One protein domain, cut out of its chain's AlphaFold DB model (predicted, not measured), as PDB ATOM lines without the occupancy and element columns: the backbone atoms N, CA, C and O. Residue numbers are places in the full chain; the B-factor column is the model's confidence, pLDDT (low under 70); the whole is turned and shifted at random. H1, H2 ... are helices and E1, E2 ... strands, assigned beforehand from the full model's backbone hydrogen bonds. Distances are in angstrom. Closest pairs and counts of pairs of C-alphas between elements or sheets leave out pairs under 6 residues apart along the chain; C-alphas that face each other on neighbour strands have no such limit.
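Overview. This is residues 357 to 480 of the 480 residues of an uncharacterized protein of Candidatus Parcubacteria bacterium (UniProt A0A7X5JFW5). Two helices, H2 and H4, make the middle, between a three-stranded sheet, E3 E4 E5, and a two-stranded antiparallel ribbon, E1 and E2; H1 packs on H4. The 124 printed residues hold four named helices and five named strands, in the order E1 H1 E2 H2 H3 E3 E4 H4 E5, in the mixed class. The larger sheet runs E3 E4 E5, mixed. The whole is compact, radius of gyration of the C-alphas 14.5 A, spanning 44 by 36 by 23 A.

Along the chain. The sheet has E3, residues 433 to 435, E4, 438 to 443, 15.4 A long, and E5, 473 to 478, 16.4 A, ending at C-alpha 478 (199.946, 151.886, 149.184). H4, 450 to 465, is 21.2 A long with a kink of 26 degrees near residue 457. H2 is 409 to 420, 16.3 A; H3, 426 to 430; H1, 386 to 395, 15.4 A. E1, 357 to 363, 20.0 A, begins at C-alpha 357 (177.735, 159.003, 176.042); E2 is 398 to 404, 18.8 A.

Arrangement. E3 and E4 form a hairpin, N 440 to O 433 2.8 A. E4 and E5 are parallel, N 441 to O 475 2.8 A; with H4 they make a strand-helix-strand unit, a helix between two parallel neighbour strands, its crossover right-handed. H2 and H4 are on one face of this sheet, two layers; H4 has a height over the sheet of 9.7 A. H3 only grazes it. H4 touches H2 with residues 461 to 465 alone, closest C-alphas Val 461 and Leu 417, 7.0 A, a steep tilt of 59 degrees, opposite ways. H1 touches H4, C-alphas Ser 386 and Cys 455 closest at 4.9 A. The C-alphas of Leu 363 in E1 and Ala 420 in H2 are 6.0 A apart, the closest of that pair. E1 and E2 are antiparallel, N 360 to O 401 2.9 A. Every O i to N i+4 pair is within hydrogen-bond range in H2 and H3, 4 of 6 in H1 and 10 of 12 in H4.

Size, cuts and confidence. The C-alphas of Ile 357 and Thr 382, 44.8 A, are farthest apart. The printed part has no cut, and the E1 to H1 link, 22 residues, is long. Mean pLDDT of the printed part is 79.5; 28 residues are under 70, among them 365 to 376.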
ATOM      1  N   ILE A 357     178.220 158.718 177.391       66.19
ATOM      2  CA  ILE A 357     177.735 159.003 176.042       66.19
ATOM      3  C   ILE A 357     178.229 160.375 175.583       66.19
ATOM      4  O   ILE A 357     178.139 161.360 176.315       66.19
ATOM      5  N   GLU A 358     178.776 160.438 174.378       73.19
ATOM      6  CA  GLU A 358     179.206 161.669 173.724       73.19
ATOM      7  C   GLU A 358     178.558 161.818 172.352       73.19
ATOM      8  O   GLU A 358     178.152 160.861 171.688       73.19
ATOM      9  N   THR A 359     178.462 163.075 171.960       70.62
ATOM     10  CA  THR A 359     177.775 163.527 170.767       70.62
ATOM     11  C   THR A 359     178.819 163.839 169.704       70.62
ATOM     12  O   THR A 359     179.680 164.686 169.937       70.62
ATOM     13  N   PHE A 360     178.738 163.190 168.542       72.50
ATOM     14  CA  PHE A 360     179.627 163.468 167.412       72.50
ATOM     15  C   PHE A 360     178.876 163.981 166.206       72.50
ATOM     16  O   PHE A 360     177.886 163.387 165.777       72.50
ATOM     17  N   SER A 361     179.419 165.050 165.640       77.75
ATOM     18  CA  SER A 361     179.073 165.522 164.311       77.75
ATOM     19  C   SER A 361     179.879 164.773 163.252       77.75
ATOM     20  O   SER A 361     180.988 164.305 163.503       77.75
ATOM     21  N   TYR A 362     179.313 164.651 162.059       76.31
ATOM     22  CA  TYR A 362     180.020 164.229 160.855       76.31
ATOM     23  C   TYR A 362     179.400 164.908 159.640       76.31
ATOM     24  O   TYR A 362     178.239 165.330 159.669       76.31
ATOM     25  N   LEU A 363     180.203 165.036 158.588       79.50
ATOM     26  CA  LEU A 363     179.809 165.679 157.345       79.50
ATOM     27  C   LEU A 363     179.444 164.593 156.340       79.50
ATOM     28  O   LEU A 363     180.295 163.821 155.897       79.50
ATOM     29  N   VAL A 364     178.162 164.534 155.999       70.50
ATOM     30  CA  VAL A 364     177.667 163.717 154.889       70.50
ATOM     31  C   VAL A 364     177.592 164.554 153.637       70.50
ATOM     32  O   VAL A 364     177.271 165.737 153.721       70.50
ATOM     33  N   SER A 365     177.760 163.905 152.488       61.97
ATOM     34  CA  SER A 365     177.286 164.509 151.258       61.97
ATOM     35  C   SER A 365     175.756 164.440 151.175       61.97
ATOM     36  O   SER A 365     175.198 163.357 151.017       61.97
ATOM     37  N   ASN A 366     175.069 165.579 151.302       51.12
ATOM     38  CA  ASN A 366     173.753 165.865 150.723       51.12
ATOM     39  C   ASN A 366     173.822 165.829 149.189       51.12
ATOM     40  O   ASN A 366     173.395 166.775 148.519       51.12
ATOM     41  N   ASP A 367     174.301 164.735 148.611       50.34
ATOM     42  CA  ASP A 367     173.828 164.417 147.282       50.34
ATOM     43  C   ASP A 367     172.485 163.692 147.455       50.34
ATOM     44  O   ASP A 367     172.478 162.515 147.828       50.34
ATOM     45  N   PRO A 368     171.324 164.352 147.246       41.34
ATOM     46  CA  PRO A 368     170.059 163.633 147.118       41.34
ATOM     47  C   PRO A 368     170.099 162.658 145.932       41.34
ATOM     48  O   PRO A 368     169.255 161.772 145.841       41.34
ATOM     49  N   TYR A 369     171.098 162.786 145.053       40.22
ATOM     50  CA  TYR A 369     171.392 161.863 143.982       40.22
ATOM     51  C   TYR A 369     172.563 160.947 144.356       40.22
ATOM     52  O   TYR A 369     173.666 161.016 143.819       40.22
ATOM     53  N   SER A 370     172.247 159.902 145.114       44.53
ATOM     54  CA  SER A 370     172.863 158.590 144.868       44.53
ATOM     55  C   SER A 370     172.750 158.144 143.388       44.53
ATOM     56  O   SER A 370     173.400 157.182 142.987       44.53
ATOM     57  N   GLY A 371     172.004 158.870 142.541       40.59
ATOM     58  CA  GLY A 371     172.065 158.829 141.081       40.59
ATOM     59  C   GLY A 371     173.104 159.776 140.458       40.59
ATOM     60  O   GLY A 371     172.739 160.822 139.946       40.59
ATOM     61  N   LEU A 372     174.378 159.370 140.443       47.78
ATOM     62  CA  LEU A 372     175.420 159.629 139.420       47.78
ATOM     63  C   LEU A 372     175.711 161.049 138.851       47.78
ATOM     64  O   LEU A 372     176.762 161.195 138.232       47.78
ATOM     65  N   ASN A 373     174.902 162.095 139.033       50.53
ATOM     66  CA  ASN A 373     174.964 163.309 138.201       50.53
ATOM     67  C   ASN A 373     175.591 164.543 138.864       50.53
ATOM     68  O   ASN A 373     176.163 165.370 138.157       50.53
ATOM     69  N   PHE A 374     175.519 164.704 140.189       52.56
ATOM     70  CA  PHE A 374     176.133 165.875 140.823       52.56
ATOM     71  C   PHE A 374     177.584 165.611 141.196       52.56
ATOM     72  O   PHE A 374     178.452 166.431 140.908       52.56
ATOM     73  N   VAL A 375     177.910 164.439 141.742       57.03
ATOM     74  CA  VAL A 375     179.318 164.161 142.048       57.03
ATOM     75  C   VAL A 375     180.181 163.851 140.820       57.03
ATOM     76  O   VAL A 375     181.396 164.059 140.855       57.03
ATOM     77  N   SER A 376     179.576 163.425 139.710       62.50
ATOM     78  CA  SER A 376     180.285 163.370 138.427       62.50
ATOM     79  C   SER A 376     180.775 164.756 137.993       62.50
ATOM     80  O   SER A 376     181.845 164.852 137.411       62.50
ATOM     81  N   SER A 377     180.113 165.850 138.392       73.62
ATOM     82  CA  SER A 377     180.553 167.201 138.003       73.62
ATOM     83  C   SER A 377     181.953 167.590 138.504       73.62
ATOM     84  O   SER A 377     182.608 168.423 137.877       73.62
ATOM     85  N   PHE A 378     182.437 166.979 139.592       80.75
ATOM     86  CA  PHE A 378     183.777 167.244 140.130       80.75
ATOM     87  C   PHE A 378     184.787 166.161 139.767       80.75
ATOM     88  O   PHE A 378     185.956 166.470 139.555       80.75
ATOM     89  N   CYS A 379     184.351 164.903 139.735       83.25
ATOM     90  CA  CYS A 379     185.217 163.744 139.587       83.25
ATOM     91  C   CYS A 379     184.532 162.692 138.696       83.25
ATOM     92  O   CYS A 379     183.967 161.722 139.208       83.25
ATOM     93  N   ASP A 380     184.585 162.879 137.375       83.44
ATOM     94  CA  ASP A 380     184.050 161.966 136.340       83.44
ATOM     95  C   ASP A 380     185.120 161.466 135.351       83.44
ATOM     96  O   ASP A 380     184.811 160.814 134.354       83.44
ATOM     97  N   GLY A 381     186.394 161.770 135.610       81.38
ATOM     98  CA  GLY A 381     187.511 161.445 134.720       81.38
ATOM     99  C   GLY A 381     187.810 162.527 133.681       81.38
ATOM    100  O   GLY A 381     188.952 162.615 133.233       81.38
ATOM    101  N   THR A 382     186.839 163.383 133.353       83.81
ATOM    102  CA  THR A 382     187.043 164.600 132.548       83.81
ATOM    103  C   THR A 382     187.330 165.788 133.460       83.81
ATOM    104  O   THR A 382     188.306 166.514 133.270       83.81
ATOM    105  N   ASN A 383     186.508 165.940 134.492       83.56
ATOM    106  CA  ASN A 383     186.681 166.858 135.597       83.56
ATOM    107  C   ASN A 383     187.277 166.073 136.765       83.56
ATOM    108  O   ASN A 383     186.784 165.004 137.123       83.56
ATOM    109  N   MET A 384     188.384 166.581 137.306       87.44
ATOM    110  CA  MET A 384     189.133 165.981 138.415       87.44
ATOM    111  C   MET A 384     189.389 167.036 139.502       87.44
ATOM    112  O   MET A 384     190.508 167.205 139.989       87.44
ATOM    113  N   ASP A 385     188.352 167.804 139.831       89.75
ATOM    114  CA  ASP A 385     188.375 168.911 140.782       89.75
ATOM    115  C   ASP A 385     188.101 168.435 142.219       89.75
ATOM    116  O   ASP A 385     187.041 168.653 142.811       89.75
ATOM    117  N   SER A 386     189.109 167.793 142.811       86.62
ATOM    118  CA  SER A 386     189.053 167.339 144.205       86.62
ATOM    119  C   SER A 386     188.891 168.491 145.207       86.62
ATOM    120  O   SER A 386     188.347 168.296 146.293       86.62
ATOM    121  N   ALA A 387     189.375 169.693 144.870       87.75
ATOM    122  CA  ALA A 387     189.271 170.869 145.731       87.75
ATOM    123  C   ALA A 387     187.838 171.419 145.746       87.75
ATOM    124  O   ALA A 387     187.301 171.689 146.824       87.75
ATOM    125  N   GLY A 388     187.206 171.516 144.572       85.00
ATOM    126  CA  GLY A 388     185.789 171.836 144.428       85.00
ATOM    127  C   GLY A 388     184.920 170.859 145.209       85.00
ATOM    128  O   GLY A 388     184.118 171.291 146.041       85.00
ATOM    129  N   TYR A 389     185.174 169.554 145.068       84.31
ATOM    130  CA  TYR A 389     184.462 168.539 145.847       84.31
ATOM    131  C   TYR A 389     184.652 168.720 147.363       84.31
ATOM    132  O   TYR A 389     183.676 168.741 148.111       84.31
ATOM    133  N   LYS A 390     185.884 168.960 147.840       85.44
ATOM    134  CA  LYS A 390     186.151 169.223 149.269       85.44
ATOM    135  C   LYS A 390     185.385 170.435 149.804       85.44
ATOM    136  O   LYS A 390     184.922 170.420 150.943       85.44
ATOM    137  N   SER A 391     185.273 171.491 149.000       82.75
ATOM    138  CA  SER A 391     184.543 172.713 149.361       82.75
ATOM    139  C   SER A 391     183.025 172.534 149.373       82.75
ATOM    140  O   SER A 391     182.317 173.302 150.012       82.75
ATOM    141  N   MET A 392     182.503 171.519 148.687       78.75
ATOM    142  CA  MET A 392     181.081 171.201 148.719       78.75
ATOM    143  C   MET A 392     180.695 170.537 150.048       78.75
ATOM    144  O   MET A 392     179.711 170.948 150.661       78.75
ATOM    145  N   LEU A 393     181.553 169.650 150.565       75.44
ATOM    146  CA  LEU A 393     181.364 168.955 151.846       75.44
ATOM    147  C   LEU A 393     181.250 169.889 153.064       75.44
ATOM    148  O   LEU A 393     180.772 169.481 154.120       75.44
ATOM    149  N   THR A 394     181.692 171.149 152.965       68.56
ATOM    150  CA  THR A 394     181.527 172.131 154.053       68.56
ATOM    151  C   THR A 394     180.105 172.668 154.182       68.56
ATOM    152  O   THR A 394     179.803 173.308 155.185       68.56
ATOM    153  N   ASN A 395     179.250 172.462 153.178       56.78
ATOM    154  CA  ASN A 395     177.932 173.094 153.092       56.78
ATOM    155  C   ASN A 395     176.778 172.176 153.539       56.78
ATOM    156  O   ASN A 395     175.615 172.550 153.391       56.78
ATOM    157  N   GLU A 396     177.064 170.981 154.062       59.03
ATOM    158  CA  GLU A 396     176.072 169.909 154.227       59.03
ATOM    159  C   GLU A 396     175.751 169.563 155.685       59.03
ATOM    160  O   GLU A 396     176.409 170.016 156.621       59.03
ATOM    161  N   ILE A 397     174.662 168.806 155.873       59.31
ATOM    162  CA  ILE A 397     174.015 168.547 157.165       59.31
ATOM    163  C   ILE A 397     175.017 167.884 158.110       59.31
ATOM    164  O   ILE A 397     175.315 166.699 157.978       59.31
ATOM    165  N   SER A 398     175.480 168.636 159.110       63.66
ATOM    166  CA  SER A 398     176.096 168.049 160.297       63.66
ATOM    167  C   SER A 398     175.062 167.131 160.933       63.66
ATOM    168  O   SER A 398     174.106 167.594 161.560       63.66
ATOM    169  N   LYS A 399     175.236 165.825 160.756       68.50
ATOM    170  CA  LYS A 399     174.425 164.838 161.456       68.50
ATOM    171  C   LYS A 399     175.093 164.526 162.775       68.50
ATOM    172  O   LYS A 399     176.304 164.350 162.848       68.50
ATOM    173  N   THR A 400     174.269 164.433 163.802       70.25
ATOM    174  CA  THR A 400     174.722 164.154 165.150       70.25
ATOM    175  C   THR A 400     174.417 162.705 165.500       70.25
ATOM    176  O   THR A 400     173.292 162.240 165.310       70.25
ATOM    177  N   ARG A 401     175.414 161.972 165.995       74.81
ATOM    178  CA  ARG A 401     175.258 160.603 166.499       74.81
ATOM    179  C   ARG A 401     175.729 160.503 167.938       74.81
ATOM    180  O   ARG A 401     176.584 161.256 168.393       74.81
ATOM    181  N   ILE A 402     175.125 159.546 168.621       73.50
ATOM    182  CA  ILE A 402     175.351 159.233 170.020       73.50
ATOM    183  C   ILE A 402     176.332 158.059 170.060       73.50
ATOM    184  O   ILE A 402     176.015 156.984 169.552       73.50
ATOM    185  N   LEU A 403     177.529 158.270 170.611       74.06
ATOM    186  CA  LEU A 403     178.574 157.250 170.724       74.06
ATOM    187  C   LEU A 403     178.997 157.027 172.183       74.06
ATOM    188  O   LEU A 403     178.917 157.948 172.997       74.06
ATOM    189  N   PRO A 404     179.489 155.824 172.533       76.31
ATOM    190  CA  PRO A 404     180.115 155.594 173.830       76.31
ATOM    191  C   PRO A 404     181.382 156.450 174.010       76.31
ATOM    192  O   PRO A 404     182.266 156.428 173.157       76.31
ATOM    193  N   LYS A 405     181.533 157.124 175.156       76.06
ATOM    194  CA  LYS A 405     182.727 157.916 175.526       76.06
ATOM    195  C   LYS A 405     184.003 157.094 175.640       76.06
ATOM    196  O   LYS A 405     185.095 157.653 175.588       76.06
ATOM    197  N   SER A 406     183.879 155.785 175.852       82.06
ATOM    198  CA  SER A 406     185.016 154.882 176.038       82.06
ATOM    199  C   SER A 406     185.738 154.530 174.739       82.06
ATOM    200  O   SER A 406     186.735 153.816 174.802       82.06
ATOM    201  N   LEU A 407     185.244 154.985 173.582       87.81
ATOM    202  CA  LEU A 407     185.907 154.738 172.309       87.81
ATOM    203  C   LEU A 407     187.263 155.445 172.267       87.81
ATOM    204  O   LEU A 407     187.413 156.603 172.660       87.81
ATOM    205  N   THR A 408     188.255 154.744 171.748       92.88
ATOM    206  CA  THR A 408     189.538 155.323 171.358       92.88
ATOM    207  C   THR A 408     189.343 156.312 170.207       92.88
ATOM    208  O   THR A 408     188.362 156.249 169.464       92.88
ATOM    209  N   THR A 409     190.287 157.235 170.018       92.69
ATOM    210  CA  THR A 409     190.230 158.182 168.893       92.69
ATOM    211  C   THR A 409     190.185 157.468 167.542       92.69
ATOM    212  O   THR A 409     189.460 157.909 166.656       92.69
ATOM    213  N   GLU A 410     190.885 156.339 167.397       95.06
ATOM    214  CA  GLU A 410     190.818 155.519 166.183       95.06
ATOM    215  C   GLU A 410     189.399 155.000 165.922       95.06
ATOM    216  O   GLU A 410     188.883 155.137 164.815       95.06
ATOM    217  N   GLU A 411     188.733 154.451 166.940       92.69
ATOM    218  CA  GLU A 411     187.364 153.944 166.808       92.69
ATOM    219  C   GLU A 411     186.368 155.063 166.494       92.69
ATOM    220  O   GLU A 411     185.463 154.871 165.682       92.69
ATOM    221  N   LYS A 412     186.543 156.246 167.097       90.62
ATOM    222  CA  LYS A 412     185.729 157.428 166.779       90.62
ATOM    223  C   LYS A 412     185.906 157.832 165.317       90.62
ATOM    224  O   LYS A 412     184.916 158.041 164.625       90.62
ATOM    225  N   ILE A 413     187.150 157.879 164.836       92.75
ATOM    226  CA  ILE A 413     187.482 158.171 163.437       92.75
ATOM    227  C   ILE A 413     186.819 157.157 162.498       92.75
ATOM    228  O   ILE A 413     186.118 157.564 161.569       92.75
ATOM    229  N   LYS A 414     186.988 155.854 162.758       92.62
ATOM    230  CA  LYS A 414     186.383 154.778 161.959       92.62
ATOM    231  C   LYS A 414     184.867 154.937 161.892       92.62
ATOM    232  O   LYS A 414     184.314 155.042 160.801       92.62
ATOM    233  N   LYS A 415     184.195 155.056 163.042       88.44
ATOM    234  CA  LYS A 415     182.734 155.231 163.095       88.44
ATOM    235  C   LYS A 415     182.262 156.484 162.370       88.44
ATOM    236  O   LYS A 415     181.270 156.421 161.655       88.44
ATOM    237  N   THR A 416     182.964 157.604 162.519       88.25
ATOM    238  CA  THR A 416     182.643 158.837 161.794       88.25
ATOM    239  C   THR A 416     182.701 158.634 160.286       88.25
ATOM    240  O   THR A 416     181.784 159.062 159.591       88.25
ATOM    241  N   LEU A 417     183.740 157.970 159.774       89.12
ATOM    242  CA  LEU A 417     183.860 157.704 158.342       89.12
ATOM    243  C   LEU A 417     182.790 156.722 157.850       89.12
ATOM    244  O   LEU A 417     182.195 156.994 156.811       89.12
ATOM    245  N   HIS A 418     182.484 155.656 158.601       87.19
ATOM    246  CA  HIS A 418     181.384 154.744 158.257       87.19
ATOM    247  C   HIS A 418     180.034 155.464 158.237       87.19
ATOM    248  O   HIS A 418     179.292 155.334 157.276       87.19
ATOM    249  N   PHE A 419     179.720 156.285 159.245       82.25
ATOM    250  CA  PHE A 419     178.455 157.026 159.270       82.25
ATOM    251  C   PHE A 419     178.350 158.088 158.179       82.25
ATOM    252  O   PHE A 419     177.249 158.395 157.723       82.25
ATOM    253  N   ALA A 420     179.478 158.695 157.810       80.06
ATOM    254  CA  ALA A 420     179.524 159.694 156.758       80.06
ATOM    255  C   ALA A 420     179.381 159.074 155.357       80.06
ATOM    256  O   ALA A 420     179.049 159.784 154.404       80.06
ATOM    257  N   LEU A 421     179.629 157.770 155.229       77.38
ATOM    258  CA  LEU A 421     179.478 157.010 154.000       77.38
ATOM    259  C   LEU A 421     178.111 156.344 153.900       77.38
ATOM    260  O   LEU A 421     177.512 155.933 154.883       77.38
ATOM    261  N   ASN A 422     177.649 156.200 152.661       62.09
ATOM    262  CA  ASN A 422     176.417 155.483 152.342       62.09
ATOM    263  C   ASN A 422     176.679 154.133 151.633       62.09
ATOM    264  O   ASN A 422     175.709 153.536 151.191       62.09
ATOM    265  N   ASN A 423     177.938 153.678 151.448       56.16
ATOM    266  CA  ASN A 423     178.297 152.548 150.561       56.16
ATOM    267  C   ASN A 423     179.611 151.804 150.941       56.16
ATOM    268  O   ASN A 423     180.421 152.332 151.696       56.16
ATOM    269  N   ASN A 424     179.829 150.648 150.279       54.16
ATOM    270  CA  ASN A 424     180.861 149.577 150.350       54.16
ATOM    271  C   ASN A 424     182.374 149.916 150.487       54.16
ATOM    272  O   ASN A 424     183.216 149.074 150.176       54.16
ATOM    273  N   THR A 425     182.784 151.108 150.913       62.41
ATOM    274  CA  THR A 425     184.211 151.445 151.145       62.41
ATOM    275  C   THR A 425     184.725 151.024 152.525       62.41
ATOM    276  O   THR A 425     185.803 151.449 152.946       62.41
ATOM    277  N   ASP A 426     183.965 150.185 153.229       67.00
ATOM    278  CA  ASP A 426     184.204 149.798 154.621       67.00
ATOM    279  C   ASP A 426     185.585 149.169 154.831       67.00
ATOM    280  O   ASP A 426     186.278 149.492 155.794       67.00
ATOM    281  N   THR A 427     186.072 148.392 153.861       73.31
ATOM    282  CA  THR A 427     187.380 147.727 153.947       73.31
ATOM    283  C   THR A 427     188.557 148.703 154.038       73.31
ATOM    284  O   THR A 427     189.567 148.386 154.673       73.31
ATOM    285  N   LEU A 428     188.470 149.889 153.427       82.19
ATOM    286  CA  LEU A 428     189.523 150.908 153.516       82.19
ATOM    287  C   LEU A 428     189.519 151.610 154.877       82.19
ATOM    288  O   LEU A 428     190.575 152.024 155.354       82.19
ATOM    289  N   ILE A 429     188.345 151.733 155.498       88.81
ATOM    290  CA  ILE A 429     188.159 152.377 156.802       88.81
ATOM    291  C   ILE A 429     188.587 151.429 157.916       88.81
ATOM    292  O   ILE A 429     189.351 151.821 158.794       88.81
ATOM    293  N   ASP A 430     188.185 150.163 157.847       88.94
ATOM    294  CA  ASP A 430     188.534 149.153 158.850       88.94
ATOM    295  C   ASP A 430     190.051 148.999 159.010       88.94
ATOM    296  O   ASP A 430     190.570 148.827 160.119       88.94
ATOM    297  N   ASN A 431     190.769 149.124 157.893       90.19
ATOM    298  CA  ASN A 431     192.222 149.015 157.817       90.19
ATOM    299  C   ASN A 431     192.970 150.327 158.120       90.19
ATOM    300  O   ASN A 431     194.200 150.339 158.025       90.19
ATOM    301  N   LEU A 432     192.281 151.426 158.452       93.25
ATOM    302  CA  LEU A 432     192.963 152.654 158.868       93.25
ATOM    303  C   LEU A 432     193.643 152.457 160.225       93.25
ATOM    304  O   LEU A 432     193.124 151.764 161.099       93.25
ATOM    305  N   ILE A 433     194.789 153.116 160.398       95.31
ATOM    306  CA  ILE A 433     195.577 153.097 161.637       95.31
ATOM    307  C   ILE A 433     195.710 154.526 162.154       95.31
ATOM    308  O   ILE A 433     196.027 155.428 161.372       95.31
ATOM    309  N   PHE A 434     195.520 154.741 163.457       97.12
ATOM    310  CA  PHE A 434     195.758 156.037 164.089       97.12
ATOM    311  C   PHE A 434     196.849 155.959 165.158       97.12
ATOM    312  O   PHE A 434     196.651 155.439 166.253       97.12
ATOM    313  N   GLU A 435     198.002 156.564 164.870       97.19
ATOM    314  CA  GLU A 435     199.141 156.578 165.787       97.19
ATOM    315  C   GLU A 435     199.771 157.969 165.868       97.19
ATOM    316  O   GLU A 435     200.092 158.592 164.858       97.19
ATOM    317  N   ASN A 436     199.994 158.466 167.089       96.62
ATOM    318  CA  ASN A 436     200.688 159.736 167.350       96.62
ATOM    319  C   ASN A 436     200.103 160.961 166.612       96.62
ATOM    320  O   ASN A 436     200.823 161.911 166.294       96.62
ATOM    321  N   GLY A 437     198.791 160.961 166.368       96.62
ATOM    322  CA  GLY A 437     198.104 162.017 165.626       96.62
ATOM    323  C   GLY A 437     198.180 161.875 164.104       96.62
ATOM    324  O   GLY A 437     197.800 162.801 163.393       96.62
ATOM    325  N   ILE A 438     198.672 160.747 163.595       97.81
ATOM    326  CA  ILE A 438     198.765 160.457 162.166       97.81
ATOM    327  C   ILE A 438     197.730 159.388 161.828       97.81
ATOM    328  O   ILE A 438     197.787 158.281 162.363       97.81
ATOM    329  N   VAL A 439     196.809 159.713 160.924       97.25
ATOM    330  CA  VAL A 439     195.888 158.738 160.332       97.25
ATOM    331  C   VAL A 439     196.541 158.166 159.083       97.25
ATOM    332  O   VAL A 439     196.809 158.894 158.129       97.25
ATOM    333  N   THR A 440     196.809 156.867 159.080       96.62
ATOM    334  CA  THR A 440     197.347 156.157 157.919       96.62
ATOM    335  C   THR A 440     196.201 155.475 157.189       96.62
ATOM    336  O   THR A 440     195.631 154.505 157.687       96.62
ATOM    337  N   MET A 441     195.865 156.002 156.014       93.56
ATOM    338  CA  MET A 441     194.838 155.466 155.132       93.56
ATOM    339  C   MET A 441     195.479 154.547 154.090       93.56
ATOM    340  O   MET A 441     196.378 154.997 153.361       93.56
ATOM    341  N   PRO A 442     195.026 153.288 153.968       90.38
ATOM    342  CA  PRO A 442     195.456 152.438 152.871       90.38
ATOM    343  C   PRO A 442     194.952 153.010 151.543       90.38
ATOM    344  O   PRO A 442     193.827 153.517 151.453       90.38
ATOM    345  N   VAL A 443     195.782 152.912 150.505       86.38
ATOM    346  CA  VAL A 443     195.324 153.060 149.126       86.38
ATOM    347  C   VAL A 443     195.300 151.724 148.394       86.38
ATOM    348  O   VAL A 443     196.209 150.906 148.540       86.38
ATOM    349  N   GLU A 444     194.232 151.518 147.633       80.94
ATOM    350  CA  GLU A 444     194.097 150.464 146.643       80.94
ATOM    351  C   GLU A 444     194.648 150.978 145.316       80.94
ATOM    352  O   GLU A 444     194.208 152.004 144.799       80.94
ATOM    353  N   ASP A 445     195.609 150.244 144.769       72.75
ATOM    354  CA  ASP A 445     196.177 150.493 143.451       72.75
ATOM    355  C   ASP A 445     195.745 149.373 142.488       72.75
ATOM    356  O   ASP A 445     195.474 148.244 142.896       72.75
ATOM    357  N   GLY A 446     195.705 149.669 141.184       66.50
ATOM    358  CA  GLY A 446     195.558 148.646 140.138       66.50
ATOM    359  C   GLY A 446     194.164 148.473 139.524       66.50
ATOM    360  O   GLY A 446     194.012 147.637 138.635       66.50
ATOM    361  N   TRP A 447     193.170 149.277 139.908       71.38
ATOM    362  CA  TRP A 447     191.847 149.275 139.269       71.38
ATOM    363  C   TRP A 447     191.639 150.484 138.339       71.38
ATOM    364  O   TRP A 447     191.986 151.621 138.665       71.38
ATOM    365  N   ALA A 448     191.053 150.256 137.160       67.44
ATOM    366  CA  ALA A 448     190.602 151.326 136.274       67.44
ATOM    367  C   ALA A 448     189.512 152.163 136.969       67.44
ATOM    368  O   ALA A 448     188.462 151.642 137.321       67.44
ATOM    369  N   GLY A 449     189.766 153.459 137.161       74.50
ATOM    370  CA  GLY A 449     188.881 154.348 137.927       74.50
ATOM    371  C   GLY A 449     189.419 154.744 139.304       74.50
ATOM    372  O   GLY A 449     188.823 155.606 139.947       74.50
ATOM    373  N   VAL A 450     190.584 154.223 139.721       81.94
ATOM    374  CA  VAL A 450     191.256 154.611 140.980       81.94
ATOM    375  C   VAL A 450     191.431 156.124 141.106       81.94
ATOM    376  O   VAL A 450     191.188 156.693 142.167       81.94
ATOM    377  N   SER A 451     191.789 156.810 140.020       80.94
ATOM    378  CA  SER A 451     191.954 158.265 140.027       80.94
ATOM    379  C   SER A 451     190.641 158.983 140.338       80.94
ATOM    380  O   SER A 451     190.630 159.890 141.168       80.94
ATOM    381  N   ILE A 452     189.539 158.561 139.711       81.38
ATOM    382  CA  ILE A 452     188.193 159.126 139.890       81.38
ATOM    383  C   ILE A 452     187.697 158.864 141.314       81.38
ATOM    384  O   ILE A 452     187.197 159.771 141.979       81.38
ATOM    385  N   PHE A 453     187.903 157.644 141.812       83.69
ATOM    386  CA  PHE A 453     187.594 157.286 143.188       83.69
ATOM    387  C   PHE A 453     188.361 158.172 144.178       83.69
ATOM    388  O   PHE A 453     187.744 158.838 145.006       83.69
ATOM    389  N   TYR A 454     189.690 158.280 144.054       87.00
ATOM    390  CA  TYR A 454     190.502 159.098 144.963       87.00
ATOM    391  C   TYR A 454     190.271 160.600 144.829       87.00
ATOM    392  O   TYR A 454     190.450 161.314 145.816       87.00
ATOM    393  N   CYS A 455     189.837 161.077 143.663       86.88
ATOM    394  CA  CYS A 455     189.408 162.462 143.476       86.88
ATOM    395  C   CYS A 455     188.282 162.841 144.449       86.88
ATOM    396  O   CYS A 455     188.244 163.975 144.917       86.88
ATOM    397  N   ARG A 456     187.421 161.881 144.819       84.88
ATOM    398  CA  ARG A 456     186.307 162.062 145.766       84.88
ATOM    399  C   ARG A 456     186.665 161.593 147.172       84.88
ATOM    400  O   ARG A 456     186.415 162.280 148.155       84.88
ATOM    401  N   TRP A 457     187.271 160.416 147.271       85.81
ATOM    402  CA  TRP A 457     187.507 159.743 148.540       85.81
ATOM    403  C   TRP A 457     188.506 160.484 149.427       85.81
ATOM    404  O   TRP A 457     188.243 160.676 150.612       85.81
ATOM    405  N   LYS A 458     189.626 160.969 148.866       91.12
ATOM    406  CA  LYS A 458     190.621 161.706 149.662       91.12
ATOM    407  C   LYS A 458     190.045 162.964 150.308       91.12
ATOM    408  O   LYS A 458     190.110 163.062 151.531       91.12
ATOM    409  N   PRO A 459     189.449 163.904 149.549       90.12
ATOM    410  CA  PRO A 459     188.865 165.098 150.150       90.12
ATOM    411  C   PRO A 459     187.717 164.789 151.115       90.12
ATOM    412  O   PRO A 459     187.592 165.493 152.114       90.12
ATOM    413  N   PHE A 460     186.928 163.735 150.871       88.56
ATOM    414  CA  PHE A 460     185.898 163.277 151.806       88.56
ATOM    415  C   PHE A 460     186.467 162.877 153.166       88.56
ATOM    416  O   PHE A 460     186.025 163.391 154.197       88.56
ATOM    417  N   VAL A 461     187.469 161.995 153.165       91.44
ATOM    418  CA  VAL A 461     188.135 161.546 154.389       91.44
ATOM    419  C   VAL A 461     188.793 162.733 155.073       91.44
ATOM    420  O   VAL A 461     188.518 162.996 156.237       91.44
ATOM    421  N   GLU A 462     189.595 163.513 154.349       93.25
ATOM    422  CA  GLU A 462     190.279 164.672 154.921       93.25
ATOM    423  C   GLU A 462     189.315 165.648 155.586       93.25
ATOM    424  O   GLU A 462     189.557 166.076 156.711       93.25
ATOM    425  N   LYS A 463     188.196 165.961 154.929       91.50
ATOM    426  CA  LYS A 463     187.212 166.893 155.469       91.50
ATOM    427  C   LYS A 463     186.538 166.360 156.733       91.50
ATOM    428  O   LYS A 463     186.368 167.116 157.686       91.50
ATOM    429  N   ASN A 464     186.180 165.076 156.763       89.94
ATOM    430  CA  ASN A 464     185.608 164.449 157.955       89.94
ATOM    431  C   ASN A 464     186.627 164.274 159.087       89.94
ATOM    432  O   ASN A 464     186.230 164.193 160.244       89.94
ATOM    433  N   LEU A 465     187.927 164.227 158.791       93.50
ATOM    434  CA  LEU A 465     188.969 164.104 159.808       93.50
ATOM    435  C   LEU A 465     189.438 165.450 160.376       93.50
ATOM    436  O   LEU A 465     189.922 165.486 161.503       93.50
ATOM    437  N   GLU A 466     189.223 166.559 159.663       91.81
ATOM    438  CA  GLU A 466     189.526 167.923 160.134       91.81
ATOM    439  C   GLU A 466     188.807 168.302 161.445       91.81
ATOM    440  O   GLU A 466     189.246 169.216 162.140       91.81
ATOM    441  N   GLN A 467     187.719 167.613 161.804       87.50
ATOM    442  CA  GLN A 467     186.995 167.856 163.058       87.50
ATOM    443  C   GLN A 467     187.658 167.231 164.296       87.50
ATOM    444  O   GLN A 467     187.292 167.573 165.420       87.50
ATOM    445  N   PHE A 468     188.624 166.327 164.116       91.75
ATOM    446  CA  PHE A 468     189.337 165.687 165.219       91.75
ATOM    447  C   PHE A 468     190.611 166.463 165.543       91.75
ATOM    448  O   PHE A 468     191.579 166.440 164.788       91.75
ATOM    449  N   SER A 469     190.635 167.115 166.706       94.44
ATOM    450  CA  SER A 469     191.781 167.914 167.165       94.44
ATOM    451  C   SER A 469     193.076 167.107 167.337       94.44
ATOM    452  O   SER A 469     194.182 167.648 167.295       94.44
ATOM    453  N   GLU A 470     192.935 165.802 167.539       95.88
ATOM    454  CA  GLU A 470     194.007 164.838 167.719       95.88
ATOM    455  C   GLU A 470     194.654 164.438 166.387       95.88
ATOM    456  O   GLU A 470     195.810 164.007 166.385       95.88
ATOM    457  N   VAL A 471     193.944 164.598 165.265       97.38
ATOM    458  CA  VAL A 471     194.456 164.320 163.920       97.38
ATOM    459  C   VAL A 471     195.278 165.514 163.442       97.38
ATOM    460  O   VAL A 471     194.780 166.618 163.248       97.38
ATOM    461  N   LYS A 472     196.574 165.283 163.242       97.25
ATOM    462  CA  LYS A 472     197.556 166.279 162.788       97.25
ATOM    463  C   LYS A 472     197.942 166.086 161.329       97.25
ATOM    464  O   LYS A 472     198.315 167.046 160.662       97.25
ATOM    465  N   GLU A 473     197.905 164.845 160.857       96.88
ATOM    466  CA  GLU A 473     198.336 164.464 159.517       96.88
ATOM    467  C   GLU A 473     197.533 163.257 159.025       96.88
ATOM    468  O   GLU A 473     197.198 162.362 159.804       96.88
ATOM    469  N   ILE A 474     197.265 163.217 157.721       96.25
ATOM    470  CA  ILE A 474     196.670 162.066 157.039       96.25
ATOM    471  C   ILE A 474     197.676 161.587 155.996       96.25
ATOM    472  O   ILE A 474     198.047 162.335 155.089       96.25
ATOM    473  N   LYS A 475     198.132 160.342 156.128       95.69
ATOM    474  CA  LYS A 475     199.069 159.700 155.206       95.69
ATOM    475  C   LYS A 475     198.345 158.669 154.365       95.69
ATOM    476  O   LYS A 475     197.737 157.748 154.895       95.69
ATOM    477  N   TRP A 476     198.470 158.800 153.053       92.75
ATOM    478  CA  TRP A 476     197.957 157.841 152.082       92.75
ATOM    479  C   TRP A 476     199.094 156.901 151.685       92.75
ATOM    480  O   TRP A 476     200.062 157.354 151.072       92.75
ATOM    481  N   VAL A 477     199.009 155.624 152.057       90.50
ATOM    482  CA  VAL A 477     200.075 154.639 151.808       90.50
ATOM    483  C   VAL A 477     199.549 153.471 150.994       90.50
ATOM    484  O   VAL A 477     198.501 152.909 151.310       90.50
ATOM    485  N   THR A 478     200.267 153.101 149.935       81.31
ATOM    486  CA  THR A 478     199.946 151.886 149.184       81.31
ATOM    487  C   THR A 478     200.163 150.697 150.102       81.31
ATOM    488  O   THR A 478     201.216 150.594 150.737       81.31
ATOM    489  N   LYS A 479     199.153 149.830 150.215       66.19
ATOM    490  CA  LYS A 479     199.269 148.593 150.990       66.19
ATOM    491  C   LYS A 479     200.425 147.780 150.386       66.19
ATOM    492  O   LYS A 479     200.390 147.488 149.193       66.19
ATOM    493  N   MET A 480     201.475 147.534 151.177       48.62
ATOM    494  CA  MET A 480     202.639 146.743 150.748       48.62
ATOM    495  C   MET A 480     202.296 145.267 150.607       48.62
ATOM    496  O   MET A 480     201.514 144.770 151.452       48.62
TER     497      MET A 480